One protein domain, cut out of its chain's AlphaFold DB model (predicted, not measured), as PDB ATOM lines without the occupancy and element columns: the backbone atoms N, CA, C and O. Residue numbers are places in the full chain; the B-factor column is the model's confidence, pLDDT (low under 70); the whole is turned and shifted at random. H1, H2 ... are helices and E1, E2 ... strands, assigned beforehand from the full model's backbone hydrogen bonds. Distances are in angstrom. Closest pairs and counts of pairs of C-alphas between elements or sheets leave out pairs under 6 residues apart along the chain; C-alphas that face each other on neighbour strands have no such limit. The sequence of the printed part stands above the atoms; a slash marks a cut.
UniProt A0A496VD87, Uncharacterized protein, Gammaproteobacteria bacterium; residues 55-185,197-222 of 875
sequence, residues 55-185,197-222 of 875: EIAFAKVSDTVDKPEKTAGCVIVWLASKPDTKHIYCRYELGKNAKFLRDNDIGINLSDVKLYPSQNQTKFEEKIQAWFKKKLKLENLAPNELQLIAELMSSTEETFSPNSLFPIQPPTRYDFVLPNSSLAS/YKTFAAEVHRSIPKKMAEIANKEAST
ATOM      1  N   GLU A  55     148.370 171.173 160.755       83.81
ATOM      2  CA  GLU A  55     149.140 170.909 159.540       83.81
ATOM      3  C   GLU A  55     149.356 169.400 159.391       83.81
ATOM      4  O   GLU A  55     149.562 168.697 160.387       83.81
ATOM      5  N   ILE A  56     149.289 168.906 158.151       83.44
ATOM      6  CA  ILE A  56     149.428 167.487 157.810       83.44
ATOM      7  C   ILE A  56     150.597 167.313 156.838       83.44
ATOM      8  O   ILE A  56     150.699 168.017 155.836       83.44
ATOM      9  N   ALA A  57     151.448 166.328 157.110       86.56
ATOM     10  CA  ALA A  57     152.452 165.825 156.182       86.56
ATOM     11  C   ALA A  57     152.413 164.299 156.104       86.56
ATOM     12  O   ALA A  57     151.861 163.621 156.972       86.56
ATOM     13  N   PHE A  58     153.050 163.756 155.074       87.38
ATOM     14  CA  PHE A  58     153.143 162.323 154.837       87.38
ATOM     15  C   PHE A  58     154.595 161.887 154.765       87.38
ATOM     16  O   PHE A  58     155.438 162.604 154.233       87.38
ATOM     17  N   ALA A  59     154.892 160.702 155.284       86.00
ATOM     18  CA  ALA A  59     156.206 160.095 155.157       86.00
ATOM     19  C   ALA A  59     156.107 158.668 154.628       86.00
ATOM     20  O   ALA A  59     155.319 157.871 155.140       86.00
ATOM     21  N   LYS A  60     156.943 158.333 153.643       85.81
ATOM     22  CA  LYS A  60     157.135 156.965 153.163       85.81
ATOM     23  C   LYS A  60     158.532 156.497 153.547       85.81
ATOM     24  O   LYS A  60     159.533 157.117 153.191       85.81
ATOM     25  N   VAL A  61     158.587 155.390 154.283       84.44
ATOM     26  CA  VAL A  61     159.832 154.814 154.797       84.44
ATOM     27  C   VAL A  61     160.011 153.408 154.244       84.44
ATOM     28  O   VAL A  61     159.105 152.581 154.340       84.44
ATOM     29  N   SER A  62     161.177 153.124 153.671       82.56
ATOM     30  CA  SER A  62     161.532 151.796 153.153       82.56
ATOM     31  C   SER A  62     162.810 151.263 153.806       82.56
ATOM     32  O   SER A  62     163.691 152.033 154.194       82.56
ATOM     33  N   ASP A  63     162.886 149.939 153.967       77.88
ATOM     34  CA  ASP A  63     164.079 149.221 154.440       77.88
ATOM     35  C   ASP A  63     164.752 148.480 153.271       77.88
ATOM     36  O   ASP A  63     164.072 147.842 152.461       77.88
ATOM     37  N   THR A  64     166.082 148.558 153.185       59.16
ATOM     38  CA  THR A  64     166.899 147.959 152.114       59.16
ATOM     39  C   THR A  64     167.701 146.733 152.542       59.16
ATOM     40  O   THR A  64     168.481 146.223 151.737       59.16
ATOM     41  N   VAL A  65     167.536 146.225 153.767       50.88
ATOM     42  CA  VAL A  65     168.285 145.039 154.216       50.88
ATOM     43  C   VAL A  65     167.842 143.785 153.425       50.88
ATOM     44  O   VAL A  65     166.793 143.197 153.672       50.88
ATOM     45  N   ASP A  66     168.669 143.403 152.445       45.59
ATOM     46  CA  ASP A  66     168.706 142.170 151.633       45.59
ATOM     47  C   ASP A  66     167.569 141.858 150.630       45.59
ATOM     48  O   ASP A  66     167.723 140.926 149.835       45.59
ATOM     49  N   LYS A  67     166.481 142.643 150.593       55.72
ATOM     50  CA  LYS A  67     165.506 142.866 149.484       55.72
ATOM     51  C   LYS A  67     164.329 143.684 150.052       55.72
ATOM     52  O   LYS A  67     163.989 143.475 151.214       55.72
ATOM     53  N   PRO A  68     163.678 144.588 149.289       54.19
ATOM     54  CA  PRO A  68     162.628 145.458 149.822       54.19
ATOM     55  C   PRO A  68     161.373 144.643 150.156       54.19
ATOM     56  O   PRO A  68     160.513 144.399 149.312       54.19
ATOM     57  N   GLU A  69     161.290 144.181 151.401       66.88
ATOM     58  CA  GLU A  69     160.120 143.479 151.933       66.88
ATOM     59  C   GLU A  69     159.368 144.313 152.975       66.88
ATOM     60  O   GLU A  69     158.300 143.894 153.405       66.88
ATOM     61  N   LYS A  70     159.877 145.478 153.401       80.50
ATOM     62  CA  LYS A  70     159.244 146.274 154.462       80.50
ATOM     63  C   LYS A  70     159.102 147.740 154.082       80.50
ATOM     64  O   LYS A  70     160.095 148.409 153.792       80.50
ATOM     65  N   THR A  71     157.878 148.245 154.138       86.25
ATOM     66  CA  THR A  71     157.560 149.660 153.927       86.25
ATOM     67  C   THR A  71     156.667 150.177 155.049       86.25
ATOM     68  O   THR A  71     155.961 149.415 155.716       86.25
ATOM     69  N   ALA A  72     156.718 151.482 155.290       88.44
ATOM     70  CA  ALA A  72     155.783 152.180 156.151       88.44
ATOM     71  C   ALA A  72     155.266 153.442 155.455       88.44
ATOM     72  O   ALA A  72     156.059 154.239 154.957       88.44
ATOM     73  N   GLY A  73     153.947 153.614 155.434       89.94
ATOM     74  CA  GLY A  73     153.282 154.861 155.066       89.94
ATOM     75  C   GLY A  73     152.783 155.536 156.337       89.94
ATOM     76  O   GLY A  73     152.038 154.923 157.100       89.94
ATOM     77  N   CYS A  74     153.215 156.763 156.597       91.31
ATOM     78  CA  CYS A  74     152.932 157.488 157.829       91.31
ATOM     79  C   CYS A  74     152.260 158.829 157.535       91.31
ATOM     80  O   CYS A  74     152.670 159.541 156.620       91.31
ATOM     81  N   VAL A  75     151.274 159.191 158.351       90.38
ATOM     82  CA  VAL A  75     150.729 160.547 158.433       90.38
ATOM     83  C   VAL A  75     151.301 161.235 159.668       90.38
ATOM     84  O   VAL A  75     151.442 160.631 160.736       90.38
ATOM     85  N   ILE A  76     151.674 162.497 159.505       89.38
ATOM     86  CA  ILE A  76     152.282 163.348 160.521       89.38
ATOM     87  C   ILE A  76     151.371 164.553 160.675       89.38
ATOM     88  O   ILE A  76     151.078 165.227 159.693       89.38
ATOM     89  N   VAL A  77     150.928 164.826 161.896       85.88
ATOM     90  CA  VAL A  77     150.005 165.925 162.176       85.88
ATOM     91  C   VAL A  77     150.505 166.732 163.360       85.88
ATOM     92  O   VAL A  77     150.885 166.163 164.385       85.88
ATOM     93  N   TRP A  78     150.511 168.053 163.242       88.50
ATOM     94  CA  TRP A  78     150.865 168.959 164.335       88.50
ATOM     95  C   TRP A  78     149.988 170.201 164.306       88.50
ATOM     96  O   TRP A  78     149.304 170.485 163.329       88.50
ATOM     97  N   LEU A  79     149.994 170.945 165.405       84.12
ATOM     98  CA  LEU A  79     149.378 172.262 165.447       84.12
ATOM     99  C   LEU A  79     150.330 173.270 164.824       84.12
ATOM    100  O   LEU A  79     151.480 173.338 165.256       84.12
ATOM    101  N   ALA A  80     149.848 174.112 163.910       81.38
ATOM    102  CA  ALA A  80     150.652 175.192 163.329       81.38
ATOM    103  C   ALA A  80     151.271 176.096 164.419       81.38
ATOM    104  O   ALA A  80     152.395 176.571 164.308       81.38
ATOM    105  N   SER A  81     150.563 176.267 165.544       79.56
ATOM    106  CA  SER A  81     151.037 177.025 166.711       79.56
ATOM    107  C   SER A  81     152.057 176.288 167.591       79.56
ATOM    108  O   SER A  81     152.664 176.905 168.465       79.56
ATOM    109  N   LYS A  82     152.226 174.974 167.411       82.50
ATOM    110  CA  LYS A  82     153.153 174.116 168.166       82.50
ATOM    111  C   LYS A  82     153.817 173.101 167.223       82.50
ATOM    112  O   LYS A  82     153.553 171.899 167.328       82.50
ATOM    113  N   PRO A  83     154.704 173.553 166.321       76.56
ATOM    114  CA  PRO A  83     155.368 172.678 165.352       76.56
ATOM    115  C   PRO A  83     156.244 171.598 166.005       76.56
ATOM    116  O   PRO A  83     156.559 170.585 165.375       76.56
ATOM    117  N   ASP A  84     156.610 171.761 167.277       76.31
ATOM    118  CA  ASP A  84     157.379 170.773 168.041       76.31
ATOM    119  C   ASP A  84     156.539 169.560 168.475       76.31
ATOM    120  O   ASP A  84     157.084 168.483 168.730       76.31
ATOM    121  N   THR A  85     155.208 169.685 168.525       80.12
ATOM    122  CA  THR A  85     154.303 168.589 168.903       80.12
ATOM    123  C   THR A  85     153.790 167.860 167.669       80.12
ATOM    124  O   THR A  85     152.663 168.078 167.228       80.12
ATOM    125  N   LYS A  86     154.635 166.992 167.105       84.00
ATOM    126  CA  LYS A  86     154.286 166.149 165.954       84.00
ATOM    127  C   LYS A  86     153.699 164.816 166.416       84.00
ATOM    128  O   LYS A  86     154.336 164.062 167.151       84.00
ATOM    129  N   HIS A  87     152.487 164.517 165.969       89.19
ATOM    130  CA  HIS A  87     151.826 163.232 166.150       89.19
ATOM    131  C   HIS A  87     151.986 162.401 164.881       89.19
ATOM    132  O   HIS A  87     151.642 162.859 163.799       89.19
ATOM    133  N   ILE A  88     152.513 161.186 165.015       90.00
ATOM    134  CA  ILE A  88     152.797 160.298 163.885       90.00
ATOM    135  C   ILE A  88     151.901 159.065 163.999       90.00
ATOM    136  O   ILE A  88     151.784 158.476 165.079       90.00
ATOM    137  N   TYR A  89     151.286 158.680 162.885       92.06
ATOM    138  CA  TYR A  89     150.524 157.445 162.742       92.06
ATOM    139  C   TYR A  89     150.987 156.701 161.496       92.06
ATOM    140  O   TYR A  89     150.968 157.264 160.405       92.06
ATOM    141  N   CYS A  90     151.399 155.446 161.647       92.44
ATOM    142  CA  CYS A  90     151.977 154.655 160.568       92.44
ATOM    143  C   CYS A  90     151.178 153.381 160.265       92.44
ATOM    144  O   CYS A  90     150.680 152.682 161.157       92.44
ATOM    145  N   ARG A  91     151.130 153.057 158.972       90.94
ATOM    146  CA  ARG A  91     150.788 151.756 158.391       90.94
ATOM    147  C   ARG A  91     152.083 151.082 157.951       90.94
ATOM    148  O   ARG A  91     152.922 151.725 157.335       90.94
ATOM    149  N   TYR A  92     152.226 149.793 158.229       89.19
ATOM    150  CA  TYR A  92     153.408 148.989 157.930       89.19
ATOM    151  C   TYR A  92     153.036 147.814 157.038       89.19
ATOM    152  O   TYR A  92     152.149 147.029 157.379       89.19
ATOM    153  N   GLU A  93     153.759 147.636 155.945       86.94
ATOM    154  CA  GLU A  93     153.648 146.481 155.068       86.94
ATOM    155  C   GLU A  93     154.927 145.656 155.170       86.94
ATOM    156  O   GLU A  93     156.031 146.186 155.094       86.94
ATOM    157  N   LEU A  94     154.773 144.365 155.462       78.50
ATOM    158  CA  LEU A  94     155.845 143.512 155.964       78.50
ATOM    159  C   LEU A  94     155.859 142.183 155.191       78.50
ATOM    160  O   LEU A  94     155.518 141.131 155.731       78.50
ATOM    161  N   GLY A  95     156.238 142.254 153.918       73.19
ATOM    162  CA  GLY A  95     156.476 141.129 153.012       73.19
ATOM    163  C   GLY A  95     155.452 140.997 151.880       73.19
ATOM    164  O   GLY A  95     154.333 141.500 151.958       73.19
ATOM    165  N   LYS A  96     155.828 140.260 150.823       58.97
ATOM    166  CA  LYS A  96     154.927 139.879 149.723       58.97
ATOM    167  C   LYS A  96     153.902 138.872 150.262       58.97
ATOM    168  O   LYS A  96     154.283 137.745 150.560       58.97
ATOM    169  N   ASN A  97     152.632 139.278 150.374       56.84
ATOM    170  CA  ASN A  97     151.441 138.489 150.774       56.84
ATOM    171  C   ASN A  97     150.859 138.743 152.191       56.84
ATOM    172  O   ASN A  97     150.712 137.834 153.007       56.84
ATOM    173  N   ALA A  98     150.336 139.963 152.378       56.16
ATOM    174  CA  ALA A  98     148.948 140.175 152.835       56.16
ATOM    175  C   ALA A  98     148.595 140.174 154.340       56.16
ATOM    176  O   ALA A  98     147.541 139.658 154.714       56.16
ATOM    177  N   LYS A  99     149.361 140.870 155.194       63.81
ATOM    178  CA  LYS A  99     148.811 141.544 156.398       63.81
ATOM    179  C   LYS A  99     149.593 142.824 156.665       63.81
ATOM    180  O   LYS A  99     150.777 142.750 156.979       63.81
ATOM    181  N   PHE A 100     148.939 143.980 156.576       77.56
ATOM    182  CA  PHE A 100     149.556 145.226 157.012       77.56
ATOM    183  C   PHE A 100     149.271 145.457 158.501       77.56
ATOM    184  O   PHE A 100     148.186 145.166 159.022       77.56
ATOM    185  N   LEU A 101     150.298 145.914 159.209       86.06
ATOM    186  CA  LEU A 101     150.207 146.317 160.603       86.06
ATOM    187  C   LEU A 101     150.001 147.826 160.674       86.06
ATOM    188  O   LEU A 101     150.277 148.553 159.726       86.06
ATOM    189  N   ARG A 102     149.520 148.315 161.807       89.12
ATOM    190  CA  ARG A 102     149.359 149.748 162.050       89.12
ATOM    191  C   ARG A 102     149.592 150.081 163.509       89.12
ATOM    192  O   ARG A 102     149.496 149.202 164.378       89.12
ATOM    193  N   ASP A 103     149.831 151.356 163.762       89.12
ATOM    194  CA  ASP A 103     149.833 151.894 165.114       89.12
ATOM    195  C   ASP A 103     148.450 151.755 165.770       89.12
ATOM    196  O   ASP A 103     147.403 151.627 165.116       89.12
ATOM    197  N   ASN A 104     148.436 151.783 167.100       84.50
ATOM    198  CA  ASN A 104     147.194 151.815 167.863       84.50
ATOM    199  C   ASN A 104     146.466 153.166 167.694       84.50
ATOM    200  O   ASN A 104     147.027 154.141 167.209       84.50
ATOM    201  N   ASP A 105     145.215 153.252 168.134       80.56
ATOM    202  CA  ASP A 105     144.380 154.468 168.087       80.56
ATOM    203  C   ASP A 105     144.931 155.656 168.913       80.56
ATOM    204  O   ASP A 105     144.408 156.764 168.859       80.56
ATOM    205  N   ILE A 106     146.003 155.441 169.671       77.44
ATOM    206  CA  ILE A 106     146.762 156.407 170.474       77.44
ATOM    207  C   ILE A 106     148.156 156.672 169.844       77.44
ATOM    208  O   ILE A 106     148.979 157.371 170.436       77.44
ATOM    209  N   GLY A 107     148.446 156.167 168.643       74.75
ATOM    210  CA  GLY A 107     149.775 156.225 168.024       74.75
ATOM    211  C   GLY A 107     150.793 155.288 168.688       74.75
ATOM    212  O   GLY A 107     150.491 154.554 169.631       74.75
ATOM    213  N   ILE A 108     152.032 155.284 168.201       80.88
ATOM    214  CA  ILE A 108     153.066 154.453 168.823       80.88
ATOM    215  C   ILE A 108     153.486 155.032 170.184       80.88
ATOM    216  O   ILE A 108     153.627 156.243 170.350       80.88
ATOM    217  N   ASN A 109     153.762 154.157 171.152       79.88
ATOM    218  CA  ASN A 109     154.577 154.509 172.308       79.88
ATOM    219  C   ASN A 109     155.952 153.861 172.130       79.88
ATOM    220  O   ASN A 109     156.051 152.637 172.074       79.88
ATOM    221  N   LEU A 110     157.011 154.669 172.042       80.12
ATOM    222  CA  LEU A 110     158.371 154.171 171.817       80.12
ATOM    223  C   LEU A 110     158.875 153.253 172.945       80.12
ATOM    224  O   LEU A 110     159.788 152.464 172.702       80.12
ATOM    225  N   SER A 111     158.295 153.326 174.151       76.75
ATOM    226  CA  SER A 111     158.620 152.414 175.257       76.75
ATOM    227  C   SER A 111     157.847 151.088 175.226       76.75
ATOM    228  O   SER A 111     158.269 150.137 175.878       76.75
ATOM    229  N   ASP A 112     156.756 150.990 174.456       79.44
ATOM    230  CA  ASP A 112     155.916 149.788 174.332       79.44
ATOM    231  C   ASP A 112     155.282 149.713 172.931       79.44
ATOM    232  O   ASP A 112     154.115 150.056 172.714       79.44
ATOM    233  N   VAL A 113     156.083 149.285 171.950       81.88
ATOM    234  CA  VAL A 113     155.646 149.168 170.553       81.88
ATOM    235  C   VAL A 113     154.668 148.001 170.398       81.88
ATOM    236  O   VAL A 113     155.049 146.825 170.334       81.88
ATOM    237  N   LYS A 114     153.382 148.347 170.305       82.81
ATOM    238  CA  LYS A 114     152.271 147.434 170.019       82.81
ATOM    239  C   LYS A 114     151.677 147.743 168.654       82.81
ATOM    240  O   LYS A 114     151.066 148.790 168.460       82.81
ATOM    241  N   LEU A 115     151.839 146.796 167.738       84.94
ATOM    242  CA  LEU A 115     151.304 146.860 166.384       84.94
ATOM    243  C   LEU A 115     150.037 146.017 166.276       84.94
ATOM    244  O   LEU A 115     149.964 144.917 166.827       84.94
ATOM    245  N   TYR A 116     149.052 146.529 165.545       85.94
ATOM    246  CA  TYR A 116     147.750 145.888 165.394       85.94
ATOM    247  C   TYR A 116     147.556 145.448 163.944       85.94
ATOM    248  O   TYR A 116     147.833 146.232 163.036       85.94
ATOM    249  N   PRO A 117     147.068 144.222 163.693       82.81
ATOM    250  CA  PRO A 117     146.746 143.793 162.342       82.81
ATOM    251  C   PRO A 117     145.500 144.526 161.834       82.81
ATOM    252  O   PRO A 117     144.499 144.637 162.550       82.81
ATOM    253  N   SER A 118     145.538 144.976 160.581       77.19
ATOM    254  CA  SER A 118     144.339 145.351 159.832       77.19
ATOM    255  C   SER A 118     144.190 144.397 158.653       77.19
ATOM    256  O   SER A 118     145.137 144.179 157.904       77.19
ATOM    257  N   GLN A 119     143.030 143.749 158.550       67.25
ATOM    258  CA  GLN A 119     142.790 142.696 157.555       67.25
ATOM    259  C   GLN A 119     142.190 143.239 156.251       67.25
ATOM    260  O   GLN A 119     142.290 142.568 155.233       67.25
ATOM    261  N   ASN A 120     141.602 144.439 156.272       76.69
ATOM    262  CA  ASN A 120     141.059 145.127 155.104       76.69
ATOM    263  C   ASN A 120     141.228 146.656 155.237       76.69
ATOM    264  O   ASN A 120     141.534 147.170 156.322       76.69
ATOM    265  N   GLN A 121     141.061 147.356 154.114       76.25
ATOM    266  CA  GLN A 121     141.211 148.808 153.982       76.25
ATOM    267  C   GLN A 121     140.144 149.575 154.788       76.25
ATOM    268  O   GLN A 121     140.486 150.476 155.545       76.25
ATOM    269  N   THR A 122     138.887 149.123 154.777       80.19
ATOM    270  CA  THR A 122     137.788 149.735 155.552       80.19
ATOM    271  C   THR A 122     138.092 149.803 157.052       80.19
ATOM    272  O   THR A 122     137.948 150.837 157.697       80.19
ATOM    273  N   LYS A 123     138.612 148.715 157.638       82.00
ATOM    274  CA  LYS A 123     138.990 148.698 159.061       82.00
ATOM    275  C   LYS A 123     140.216 149.560 159.351       82.00
ATOM    276  O   LYS A 123     140.454 149.909 160.504       82.00
ATOM    277  N   PHE A 124     141.034 149.866 158.349       83.12
ATOM    278  CA  PHE A 124     142.125 150.821 158.496       83.12
ATOM    279  C   PHE A 124     141.589 152.256 158.534       83.12
ATOM    280  O   PHE A 124     141.934 152.983 159.465       83.12
ATOM    281  N   GLU A 125     140.677 152.606 157.627       82.50
ATOM    282  CA  GLU A 125     139.975 153.899 157.567       82.50
ATOM    283  C   GLU A 125     139.215 154.221 158.862       82.50
ATOM    284  O   GLU A 125     139.405 155.281 159.463       82.50
ATOM    285  N   GLU A 126     138.449 153.264 159.391       84.62
ATOM    286  CA  GLU A 126     137.767 153.425 160.685       84.62
ATOM    287  C   GLU A 126     138.746 153.752 161.821       84.62
ATOM    288  O   GLU A 126     138.437 154.471 162.778       84.62
ATOM    289  N   LYS A 127     139.949 153.178 161.759       87.06
ATOM    290  CA  LYS A 127     140.917 153.254 162.850       87.06
ATOM    291  C   LYS A 127     141.790 154.487 162.775       87.06
ATOM    292  O   LYS A 127     142.108 155.034 163.830       87.06
ATOM    293  N   ILE A 128     142.136 154.938 161.576       84.81
ATOM    294  CA  ILE A 128     142.778 156.237 161.401       84.81
ATOM    295  C   ILE A 128     141.800 157.358 161.769       84.81
ATOM    296  O   ILE A 128     142.178 158.265 162.507       84.81
ATOM    297  N   GLN A 129     140.511 157.234 161.423       83.94
ATOM    298  CA  GLN A 129     139.478 158.164 161.882       83.94
ATOM    299  C   GLN A 129     139.377 158.189 163.415       83.94
ATOM    300  O   GLN A 129     139.336 159.261 164.022       83.94
ATOM    301  N   ALA A 130     139.373 157.020 164.063       85.12
ATOM    302  CA  ALA A 130     139.382 156.939 165.522       85.12
ATOM    303  C   ALA A 130     140.638 157.590 166.132       85.12
ATOM    304  O   ALA A 130     140.539 158.247 167.170       85.12
ATOM    305  N   TRP A 131     141.797 157.448 165.484       89.19
ATOM    306  CA  TRP A 131     143.037 158.099 165.902       89.19
ATOM    307  C   TRP A 131     142.940 159.627 165.811       89.19
ATOM    308  O   TRP A 131     143.214 160.298 166.806       89.19
ATOM    309  N   PHE A 132     142.462 160.183 164.692       85.81
ATOM    310  CA  PHE A 132     142.241 161.629 164.533       85.81
ATOM    311  C   PHE A 132     141.285 162.186 165.598       85.81
ATOM    312  O   PHE A 132     141.612 163.161 166.283       85.81
ATOM    313  N   LYS A 133     140.151 161.506 165.822       84.00
ATOM    314  CA  LYS A 133     139.176 161.878 166.861       84.00
ATOM    315  C   LYS A 133     139.797 161.868 168.258       84.00
ATOM    316  O   LYS A 133     139.591 162.791 169.040       84.00
ATOM    317  N   LYS A 134     140.588 160.842 168.584       84.81
ATOM    318  CA  LYS A 134     141.147 160.656 169.930       84.81
ATOM    319  C   LYS A 134     142.359 161.539 170.217       84.81
ATOM    320  O   LYS A 134     142.486 162.046 171.330       84.81
ATOM    321  N   LYS A 135     143.272 161.688 169.253       82.75
ATOM    322  CA  LYS A 135     144.542 162.404 169.444       82.75
ATOM    323  C   LYS A 135     144.452 163.889 169.186       82.75
ATOM    324  O   LYS A 135     145.066 164.651 169.926       82.75
ATOM    325  N   LEU A 136     143.704 164.272 168.166       78.69
ATOM    326  CA  LEU A 136     143.681 165.644 167.676       78.69
ATOM    327  C   LEU A 136     142.364 166.346 168.013       78.69
ATOM    328  O   LEU A 136     142.250 167.550 167.824       78.69
ATOM    329  N   LYS A 137     141.382 165.604 168.559       81.19
ATOM    330  CA  LYS A 137     140.018 166.094 168.822       81.19
ATOM    331  C   LYS A 137     139.383 166.714 167.573       81.19
ATOM    332  O   LYS A 137     138.576 167.631 167.666       81.19
ATOM    333  N   LEU A 138     139.773 166.214 166.401       74.56
ATOM    334  CA  LEU A 138     139.190 166.606 165.128       74.56
ATOM    335  C   LEU A 138     137.882 165.833 164.976       74.56
ATOM    336  O   LEU A 138     137.880 164.646 164.650       74.56
ATOM    337  N   GLU A 139     136.775 166.495 165.308       64.81
ATOM    338  CA  GLU A 139     135.435 165.900 165.235       64.81
ATOM    339  C   GLU A 139     134.964 165.744 163.778       64.81
ATOM    340  O   GLU A 139     134.261 164.782 163.474       64.81
ATOM    341  N   ASN A 140     135.453 166.606 162.874       60.22
ATOM    342  CA  ASN A 140     134.956 166.757 161.505       60.22
ATOM    343  C   ASN A 140     136.087 166.723 160.460       60.22
ATOM    344  O   ASN A 140     136.377 167.738 159.835       60.22
ATOM    345  N   LEU A 141     136.732 165.571 160.263       69.00
ATOM    346  CA  LEU A 141     137.371 165.303 158.967       69.00
ATOM    347  C   LEU A 141     136.295 164.800 158.015       69.00
ATOM    348  O   LEU A 141     135.533 163.893 158.379       69.00
ATOM    349  N   ALA A 142     136.223 165.381 156.823       72.44
ATOM    350  CA  ALA A 142     135.251 164.948 155.838       72.44
ATOM    351  C   ALA A 142     135.570 163.497 155.398       72.44
ATOM    352  O   ALA A 142     136.740 163.101 155.363       72.44
ATOM    353  N   PRO A 143     134.557 162.659 155.099       71.25
ATOM    354  CA  PRO A 143     134.778 161.257 154.733       71.25
ATOM    355  C   PRO A 143     135.763 161.068 153.572       71.25
ATOM    356  O   PRO A 143     136.591 160.161 153.614       71.25
ATOM    357  N   ASN A 144     135.727 161.968 152.587       73.38
ATOM    358  CA  ASN A 144     136.674 161.996 151.477       73.38
ATOM    359  C   ASN A 144     138.110 162.269 151.955       73.38
ATOM    360  O   ASN A 144     139.016 161.557 151.553       73.38
ATOM    361  N   GLU A 145     138.348 163.228 152.852       72.56
ATOM    362  CA  GLU A 145     139.700 163.521 153.362       72.56
ATOM    363  C   GLU A 145     140.318 162.311 154.078       72.56
ATOM    364  O   GLU A 145     141.497 162.010 153.900       72.56
ATOM    365  N   LEU A 146     139.517 161.577 154.854       76.75
ATOM    366  CA  LEU A 146     139.960 160.356 155.534       76.75
ATOM    367  C   LEU A 146     140.304 159.235 154.558       76.75
ATOM    368  O   LEU A 146     141.320 158.563 154.746       76.75
ATOM    369  N   GLN A 147     139.476 159.054 153.531       76.06
ATOM    370  CA  GLN A 147     139.730 158.090 152.468       76.06
ATOM    371  C   GLN A 147     141.047 158.416 151.753       76.06
ATOM    372  O   GLN A 147     141.898 157.546 151.601       76.06
ATOM    373  N   LEU A 148     141.281 159.690 151.437       76.31
ATOM    374  CA  LEU A 148     142.501 160.149 150.772       76.31
ATOM    375  C   LEU A 148     143.756 159.937 151.627       76.31
ATOM    376  O   LEU A 148     144.779 159.459 151.133       76.31
ATOM    377  N   ILE A 149     143.687 160.247 152.927       81.69
ATOM    378  CA  ILE A 149     144.778 159.963 153.873       81.69
ATOM    379  C   ILE A 149     145.054 158.450 153.907       81.69
ATOM    380  O   ILE A 149     146.214 158.030 153.899       81.69
ATOM    381  N   ALA A 150     144.003 157.627 153.935       81.56
ATOM    382  CA  ALA A 150     144.132 156.178 153.997       81.56
ATOM    383  C   ALA A 150     144.708 155.579 152.705       81.56
ATOM    384  O   ALA A 150     145.567 154.701 152.782       81.56
ATOM    385  N   GLU A 151     144.288 156.059 151.536       80.69
ATOM    386  CA  GLU A 151     144.833 155.677 150.231       80.69
ATOM    387  C   GLU A 151     146.313 156.048 150.120       80.69
ATOM    388  O   GLU A 151     147.141 155.204 149.767       80.69
ATOM    389  N   LEU A 152     146.679 157.270 150.522       79.12
ATOM    390  CA  LEU A 152     148.063 157.743 150.470       79.12
ATOM    391  C   LEU A 152     148.990 156.920 151.376       79.12
ATOM    392  O   LEU A 152     150.116 156.601 150.994       79.12
ATOM    393  N   MET A 153     148.514 156.521 152.558       81.19
ATOM    394  CA  MET A 153     149.249 155.621 153.454       81.19
ATOM    395  C   MET A 153     149.277 154.161 152.969       81.19
ATOM    396  O   MET A 153     150.146 153.387 153.392       81.19
ATOM    397  N   SER A 154     148.326 153.770 152.117       78.12
ATOM    398  CA  SER A 154     148.210 152.417 151.570       78.12
ATOM    399  C   SER A 154     148.944 152.213 150.242       78.12
ATOM    400  O   SER A 154     149.250 151.070 149.904       78.12
ATOM    401  N   SER A 155     149.272 153.290 149.522       76.56
ATOM    402  CA  SER A 155     149.892 153.227 148.196       76.56
ATOM    403  C   SER A 155     151.323 152.674 148.221       76.56
ATOM    404  O   SER A 155     152.242 153.208 148.858       76.56
ATOM    405  N   THR A 156     151.537 151.594 147.469       67.31
ATOM    406  CA  THR A 156     152.861 151.001 147.242       67.31
ATOM    407  C   THR A 156     153.645 151.741 146.159       67.31
ATOM    408  O   THR A 156     154.875 151.689 146.173       67.31
ATOM    409  N   GLU A 157     152.979 152.518 145.303       63.22
ATOM    410  CA  GLU A 157     153.588 153.222 144.174       63.22
ATOM    411  C   GLU A 157     154.506 154.369 144.623       63.22
ATOM    412  O   GLU A 157     154.225 155.103 145.574       63.22
ATOM    413  N   GLU A 158     155.650 154.531 143.958       56.09
ATOM    414  CA  GLU A 158     156.581 155.641 144.214       56.09
ATOM    415  C   GLU A 158     156.024 156.985 143.704       56.09
ATOM    416  O   GLU A 158     156.324 158.038 144.268       56.09
ATOM    417  N   THR A 159     155.141 156.943 142.700       50.47
ATOM    418  CA  THR A 159     154.691 158.082 141.881       50.47
ATOM    419  C   THR A 159     153.402 158.766 142.337       50.47
ATOM    420  O   THR A 159     153.011 159.765 141.734       50.47
ATOM    421  N   PHE A 160     152.731 158.282 143.385       52.44
ATOM    422  CA  PHE A 160     151.423 158.816 143.777       52.44
ATOM    423  C   PHE A 160     151.526 160.253 144.329       52.44
ATOM    424  O   PHE A 160     152.105 160.478 145.393       52.44
ATOM    425  N   SER A 161     151.004 161.247 143.603       55.34
ATOM    426  CA  SER A 161     151.159 162.668 143.944       55.34
ATOM    427  C   SER A 161     149.983 163.187 144.790       55.34
ATOM    428  O   SER A 161     148.865 163.271 144.268       55.34
ATOM    429  N   PRO A 162     150.207 163.620 146.050       53.25
ATOM    430  CA  PRO A 162     149.160 164.229 146.880       53.25
ATOM    431  C   PRO A 162     148.621 165.550 146.296       53.25
ATOM    432  O   PRO A 162     147.550 166.008 146.694       53.25
ATOM    433  N   ASN A 163     149.316 166.122 145.304       52.84
ATOM    434  CA  ASN A 163     148.933 167.348 144.600       52.84
ATOM    435  C   ASN A 163     147.614 167.221 143.831       52.84
ATOM    436  O   ASN A 163     146.988 168.233 143.538       52.84
ATOM    437  N   SER A 164     147.191 165.999 143.497       47.22
ATOM    438  CA  SER A 164     145.927 165.765 142.790       47.22
ATOM    439  C   SER A 164     144.694 165.810 143.705       47.22
ATOM    440  O   SER A 164     143.577 165.896 143.203       47.22
ATOM    441  N   LEU A 165     144.883 165.773 145.032       51.16
ATOM    442  CA  LEU A 165     143.815 165.444 145.987       51.16
ATOM    443  C   LEU A 165     143.605 166.509 147.078       51.16
ATOM    444  O   LEU A 165     142.517 166.587 147.641       51.16
ATOM    445  N   PHE A 166     144.598 167.372 147.333       56.56
ATOM    446  CA  PHE A 166     144.481 168.550 148.207       56.56
ATOM    447  C   PHE A 166     144.650 169.835 147.370       56.56
ATOM    448  O   PHE A 166     145.764 170.351 147.258       56.56
ATOM    449  N   PRO A 167     143.574 170.354 146.747       46.00
ATOM    450  CA  PRO A 167     143.661 171.364 145.684       46.00
ATOM    451  C   PRO A 167     144.109 172.757 146.152       46.00
ATOM    452  O   PRO A 167     144.463 173.588 145.321       46.00
ATOM    453  N   ILE A 168     144.079 173.027 147.460       47.59
ATOM    454  CA  ILE A 168     144.359 174.359 148.019       47.59
ATOM    455  C   ILE A 168     145.824 174.480 148.465       47.59
ATOM    456  O   ILE A 168     146.444 175.516 148.243       47.59
ATOM    457  N   GLN A 169     146.400 173.421 149.044       56.88
ATOM    458  CA  GLN A 169     147.830 173.326 149.342       56.88
ATOM    459  C   GLN A 169     148.208 171.849 149.533       56.88
ATOM    460  O   GLN A 169     147.655 171.198 150.424       56.88
ATOM    461  N   PRO A 170     149.112 171.286 148.714       61.75
ATOM    462  CA  PRO A 170     149.499 169.896 148.867       61.75
ATOM    463  C   PRO A 170     150.264 169.689 150.183       61.75
ATOM    464  O   PRO A 170     151.162 170.473 150.498       61.75
ATOM    465  N   PRO A 171     149.943 168.638 150.953       72.75
ATOM    466  CA  PRO A 171     150.650 168.323 152.186       72.75
ATOM    467  C   PRO A 171     152.104 167.931 151.893       72.75
ATOM    468  O   PRO A 171     152.389 167.219 150.925       72.75
ATOM    469  N   THR A 172     153.028 168.364 152.753       77.50
ATOM    470  CA  THR A 172     154.461 168.066 152.614       77.50
ATOM    471  C   THR A 172     154.702 166.556 152.612       77.50
ATOM    472  O   THR A 172     154.139 165.832 153.437       77.50
ATOM    473  N   ARG A 173     155.557 166.060 151.709       78.44
ATOM    474  CA  ARG A 173     155.900 164.634 151.602       78.44
ATOM    475  C   ARG A 173     157.379 164.387 151.897       78.44
ATOM    476  O   ARG A 173     158.250 165.062 151.359       78.44
ATOM    477  N   TYR A 174     157.646 163.372 152.713       79.31
ATOM    478  CA  TYR A 174     158.980 162.934 153.109       79.31
ATOM    479  C   TYR A 174     159.224 161.488 152.673       79.31
ATOM    480  O   TYR A 174     158.724 160.557 153.298       79.31
ATOM    481  N   ASP A 175     160.046 161.283 151.648       79.31
ATOM    482  CA  ASP A 175     160.455 159.941 151.225       79.31
ATOM    483  C   ASP A 175     161.899 159.679 151.664       79.31
ATOM    484  O   ASP A 175     162.805 160.452 151.340       79.31
ATOM    485  N   PHE A 176     162.139 158.604 152.421       79.38
ATOM    486  CA  PHE A 176     163.502 158.220 152.793       79.38
ATOM    487  C   PHE A 176     163.667 156.726 153.095       79.38
ATOM    488  O   PHE A 176     162.737 156.017 153.479       79.38
ATOM    489  N   VAL A 177     164.903 156.256 152.933       80.75
ATOM    490  CA  VAL A 177     165.331 154.884 153.232       80.75
ATOM    491  C   VAL A 177     165.988 154.862 154.613       80.75
ATOM    492  O   VAL A 177     166.786 155.752 154.926       80.75
ATOM    493  N   LEU A 178     165.665 153.870 155.451       79.31
ATOM    494  CA  LEU A 178     166.349 153.708 156.738       79.31
ATOM    495  C   LEU A 178     167.831 153.361 156.505       79.31
ATOM    496  O   LEU A 178     168.125 152.467 155.710       79.31
ATOM    497  N   PRO A 179     168.787 154.026 157.181       72.25
ATOM    498  CA  PRO A 179     170.199 153.705 157.023       72.25
ATOM    499  C   PRO A 179     170.470 152.253 157.435       72.25
ATOM    500  O   PRO A 179     170.182 151.870 158.568       72.25
ATOM    501  N   ASN A 180     171.115 151.466 156.566       63.81
ATOM    502  CA  ASN A 180     171.505 150.076 156.868       63.81
ATOM    503  C   ASN A 180     172.269 149.943 158.208       63.81
ATOM    504  O   ASN A 180     172.205 148.911 158.873       63.81
ATOM    505  N   SER A 181     172.972 151.000 158.631       53.09
ATOM    506  CA  SER A 181     173.763 151.043 159.862       53.09
ATOM    507  C   SER A 181     172.955 151.193 161.156       53.09
ATOM    508  O   SER A 181     173.499 150.890 162.213       53.09
ATOM    509  N   SER A 182     171.699 151.665 161.130       54.81
ATOM    510  CA  SER A 182     170.910 151.821 162.368       54.81
ATOM    511  C   SER A 182     170.215 150.527 162.806       54.81
ATOM    512  O   SER A 182     169.927 150.346 163.988       54.81
ATOM    513  N   LEU A 183     170.022 149.583 161.878       54.19
ATOM    514  CA  LEU A 183     169.427 148.264 162.137       54.19
ATOM    515  C   LEU A 183     170.473 147.152 162.331       54.19
ATOM    516  O   LEU A 183     170.169 146.111 162.927       54.19
ATOM    517  N   ALA A 184     171.704 147.389 161.879       49.25
ATOM    518  CA  ALA A 184     172.868 146.555 162.142       49.25
ATOM    519  C   ALA A 184     173.458 146.892 163.522       49.25
ATOM    520  O   ALA A 184     174.516 147.505 163.637       49.25
ATOM    521  N   SER A 185     172.777 146.500 164.602       45.50
ATOM    522  CA  SER A 185     173.447 146.439 165.902       45.50
ATOM    523  C   SER A 185     174.604 145.442 165.786       45.50
ATOM    524  O   SER A 185     174.366 144.246 165.587       45.50
ATOM    525  N   TYR A 197     159.212 142.998 163.841       79.88
ATOM    526  CA  TYR A 197     158.409 144.094 163.297       79.88
ATOM    527  C   TYR A 197     158.294 145.270 164.270       79.88
ATOM    528  O   TYR A 197     158.205 146.421 163.845       79.88
ATOM    529  N   LYS A 198     158.381 144.994 165.576       84.06
ATOM    530  CA  LYS A 198     158.444 146.024 166.618       84.06
ATOM    531  C   LYS A 198     159.692 146.895 166.504       84.06
ATOM    532  O   LYS A 198     159.602 148.104 166.686       84.06
ATOM    533  N   THR A 199     160.840 146.299 166.183       84.31
ATOM    534  CA  THR A 199     162.100 147.030 166.003       84.31
ATOM    535  C   THR A 199     162.028 147.940 164.783       84.31
ATOM    536  O   THR A 199     162.423 149.096 164.874       84.31
ATOM    537  N   PHE A 200     161.457 147.456 163.675       85.25
ATOM    538  CA  PHE A 200     161.249 148.274 162.477       85.25
ATOM    539  C   PHE A 200     160.316 149.462 162.753       85.25
ATOM    540  O   PHE A 200     160.673 150.601 162.469       85.25
ATOM    541  N   ALA A 201     159.162 149.226 163.382       87.81
ATOM    542  CA  ALA A 201     158.233 150.300 163.727       87.81
ATOM    543  C   ALA A 201     158.844 151.336 164.687       87.81
ATOM    544  O   ALA A 201     158.676 152.537 164.475       87.81
ATOM    545  N   ALA A 202     159.601 150.894 165.700       87.56
ATOM    546  CA  ALA A 202     160.328 151.795 166.596       87.56
ATOM    547  C   ALA A 202     161.320 152.686 165.831       87.56
ATOM    548  O   ALA A 202     161.425 153.879 166.111       87.56
ATOM    549  N   GLU A 203     162.038 152.109 164.868       87.62
ATOM    550  CA  GLU A 203     163.050 152.821 164.092       87.62
ATOM    551  C   GLU A 203     162.435 153.825 163.112       87.62
ATOM    552  O   GLU A 203     162.934 154.945 163.000       87.62
ATOM    553  N   VAL A 204     161.307 153.481 162.478       88.25
ATOM    554  CA  VAL A 204     160.520 154.410 161.646       88.25
ATOM    555  C   VAL A 204     160.142 155.656 162.452       88.25
ATOM    556  O   VAL A 204     160.443 156.777 162.039       88.25
ATOM    557  N   HIS A 205     159.567 155.478 163.645       88.62
ATOM    558  CA  HIS A 205     159.143 156.603 164.488       88.62
ATOM    559  C   HIS A 205     160.300 157.413 165.080       88.62
ATOM    560  O   HIS A 205     160.135 158.606 165.324       88.62
ATOM    561  N   ARG A 206     161.480 156.814 165.285       88.44
ATOM    562  CA  ARG A 206     162.694 157.567 165.660       88.44
ATOM    563  C   ARG A 206     163.278 158.354 164.490       88.44
ATOM    564  O   ARG A 206     163.823 159.438 164.695       88.44
ATOM    565  N   SER A 207     163.172 157.815 163.280       87.44
ATOM    566  CA  SER A 207     163.823 158.374 162.096       87.44
ATOM    567  C   SER A 207     163.054 159.543 161.491       87.44
ATOM    568  O   SER A 207     163.688 160.502 161.057       87.44
ATOM    569  N   ILE A 208     161.714 159.512 161.505       87.06
ATOM    570  CA  ILE A 208     160.881 160.584 160.931       87.06
ATOM    571  C   ILE A 208     161.218 161.963 161.537       87.06
ATOM    572  O   ILE A 208     161.595 162.850 160.769       87.06
ATOM    573  N   PRO A 209     161.192 162.179 162.872       87.38
ATOM    574  CA  PRO A 209     161.510 163.490 163.443       87.38
ATOM    575  C   PRO A 209     162.932 163.958 163.119       87.38
ATOM    576  O   PRO A 209     163.145 165.133 162.824       87.38
ATOM    577  N   LYS A 210     163.903 163.035 163.133       86.94
ATOM    578  CA  LYS A 210     165.297 163.340 162.794       86.94
ATOM    579  C   LYS A 210     165.422 163.788 161.337       86.94
ATOM    580  O   LYS A 210     166.067 164.796 161.067       86.94
ATOM    581  N   LYS A 211     164.766 163.082 160.412       85.12
ATOM    582  CA  LYS A 211     164.793 163.415 158.985       85.12
ATOM    583  C   LYS A 211     164.117 164.752 158.697       85.12
ATOM    584  O   LYS A 211     164.656 165.543 157.930       85.12
ATOM    585  N   MET A 212     162.993 165.035 159.351       84.50
ATOM    586  CA  MET A 212     162.333 166.340 159.246       84.50
ATOM    587  C   MET A 212     163.250 167.476 159.715       84.50
ATOM    588  O   MET A 212     163.339 168.498 159.043       84.50
ATOM    589  N   ALA A 213     163.973 167.288 160.824       86.12
ATOM    590  CA  ALA A 213     164.937 168.277 161.308       86.12
ATOM    591  C   ALA A 213     166.125 168.459 160.344       86.12
ATOM    592  O   ALA A 213     166.571 169.582 160.123       86.12
ATOM    593  N   GLU A 214     166.630 167.378 159.740       85.62
ATOM    594  CA  GLU A 214     167.677 167.449 158.709       85.62
ATOM    595  C   GLU A 214     167.227 168.260 157.484       85.62
ATOM    596  O   GLU A 214     167.990 169.093 156.995       85.62
ATOM    597  N   ILE A 215     165.995 168.043 157.008       80.62
ATOM    598  CA  ILE A 215     165.432 168.754 155.851       80.62
ATOM    599  C   ILE A 215     165.229 170.234 156.177       80.62
ATOM    600  O   ILE A 215     165.745 171.076 155.449       80.62
ATOM    601  N   ALA A 216     164.609 170.546 157.317       82.56
ATOM    602  CA  ALA A 216     164.410 171.927 157.754       82.56
ATOM    603  C   ALA A 216     165.743 172.686 157.905       82.56
ATOM    604  O   ALA A 216     165.860 173.845 157.513       82.56
ATOM    605  N   ASN A 217     166.788 172.024 158.418       87.00
ATOM    606  CA  ASN A 217     168.124 172.619 158.507       87.00
ATOM    607  C   ASN A 217     168.747 172.864 157.125       87.00
ATOM    608  O   ASN A 217     169.410 173.884 156.936       87.00
ATOM    609  N   LYS A 218     168.535 171.957 156.160       83.44
ATOM    610  CA  LYS A 218     169.012 172.112 154.778       83.44
ATOM    611  C   LYS A 218     168.285 173.253 154.055       83.44
ATOM    612  O   LYS A 218     168.922 174.037 153.352       83.44
ATOM    613  N   GLU A 219     166.976 173.375 154.243       82.50
ATOM    614  CA  GLU A 219     166.170 174.477 153.702       82.50
ATOM    615  C   GLU A 219     166.627 175.813 154.297       82.50
ATOM    616  O   GLU A 219     166.958 176.738 153.557       82.50
ATOM    617  N   ALA A 220     166.803 175.878 155.620       82.81
ATOM    618  CA  ALA A 220     167.334 177.060 156.292       82.81
ATOM    619  C   ALA A 220     168.761 177.419 155.838       82.81
ATOM    620  O   ALA A 220     169.082 178.604 155.715       82.81
ATOM    621  N   SER A 221     169.633 176.435 155.572       83.06
ATOM    622  CA  SER A 221     170.976 176.714 155.044       83.06
ATOM    623  C   SER A 221     170.939 177.208 153.599       83.06
ATOM    624  O   SER A 221     171.697 178.110 153.250       83.06
ATOM    625  N   THR A 222     170.036 176.658 152.783       80.38
ATOM    626  CA  THR A 222     169.857 177.051 151.377       80.38
ATOM    627  C   THR A 222     169.302 178.471 151.294       80.38
ATOM    628  O   THR A 222     169.874 179.303 150.599       80.38
TER     629      THR A 222
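What this domain is: This is residues 55 to 185 and 197 to 222 of the 875 residues of an uncharacterized protein of Gammaproteobacteria bacterium (UniProt A0A496VD87). You are looking at a strongly twisted six-stranded sheet in the middle of three layers, with H1 and H2 packed on one face and the long helix H4 on the other. The free end of H4, residues 216 to 222, sticks out. The printed part has 157 residues, with four named helices and six named strands in the order E1 E2 E3 E4 E5 H1 H2 E6 H3 H4; the class is mixed, helices and strands. The sheet, also mixed, runs E5 E4 E3 E2 E1 E6. The whole is compact, with a radius of gyration of the C-alphas of 15.2 A and spans of 44 by 43 by 33 A.

How they stand to each other: Begin with E1, residues 55 to 62, E2, 70 to 79, E3, 82 to 94, E4, 100 to 102, and E5, 116 to 118: they form a meander, each strand the antiparallel neighbour of the one before. Look for N 57 and O 76, 2.8 A, between E1 and E2; N 75 and O 89, 2.8 A, between E2 and E3; N 101 and O 92, 2.8 A, between E4 and E3; and N 116 and O 102, 3.0 A, between E5 and E4. The edge strand E6, residues 172 to 177, is parallel to E1, with N 174 and O 58 at 2.8 A. H1, residues 121 to 136, is on the sheet at a height of 7.2 A, over E4; its closest C-alphas to E5 are those of Phe 124 and Ser 118, 6.1 A. H2, residues 143 to 154, lies on the same face, over E2; their closest C-alphas, of Met 153 and Gly 73, are 4.4 A apart. With residues 146 to 150 alone H2 touches H1, only just about perpendicular at 70.5 degrees; the closest C-alphas, of Ala 150 and Glu 125, are 5.9 A apart. H4, residues 197 to 222, is on the opposite face; its closest C-alphas to E1 are those of Val 204 and Val 61, 6.9 A. H3, residues 180 to 183, is not on the sheet but near H4. Every O i to N i+4 pair is within hydrogen-bond range in H2, 11 of 12 in H1 and 20 of 22 in H4; H3 is too short for one.

Where its parts are: Find C-alpha 55 at (149.140, 170.909, 159.540), where E1 begins its 23.7 A. E2 covers 29.9 A and E3 33.1 A, with a bend of 50 degrees at residue 85. H1 covers 21.8 A. H4 runs 36.9 A from C-alpha 197 at (158.409, 144.094, 163.297) to C-alpha 222 at (169.857, 177.051, 151.377), with a kink of 26 degrees near residue 206.

The domain as a whole: The C-alphas farthest apart, of Gln 119 and Ser 221, are 44.2 A apart. Residues 186 to 196 are not printed; C-alphas 185 and 197 are 15.4 A apart. The links E4 to E5 and H2 to E6 are long. Mean pLDDT of the printed part is 76.8; among the residues under 70 are 156 to 170 and 180 to 185.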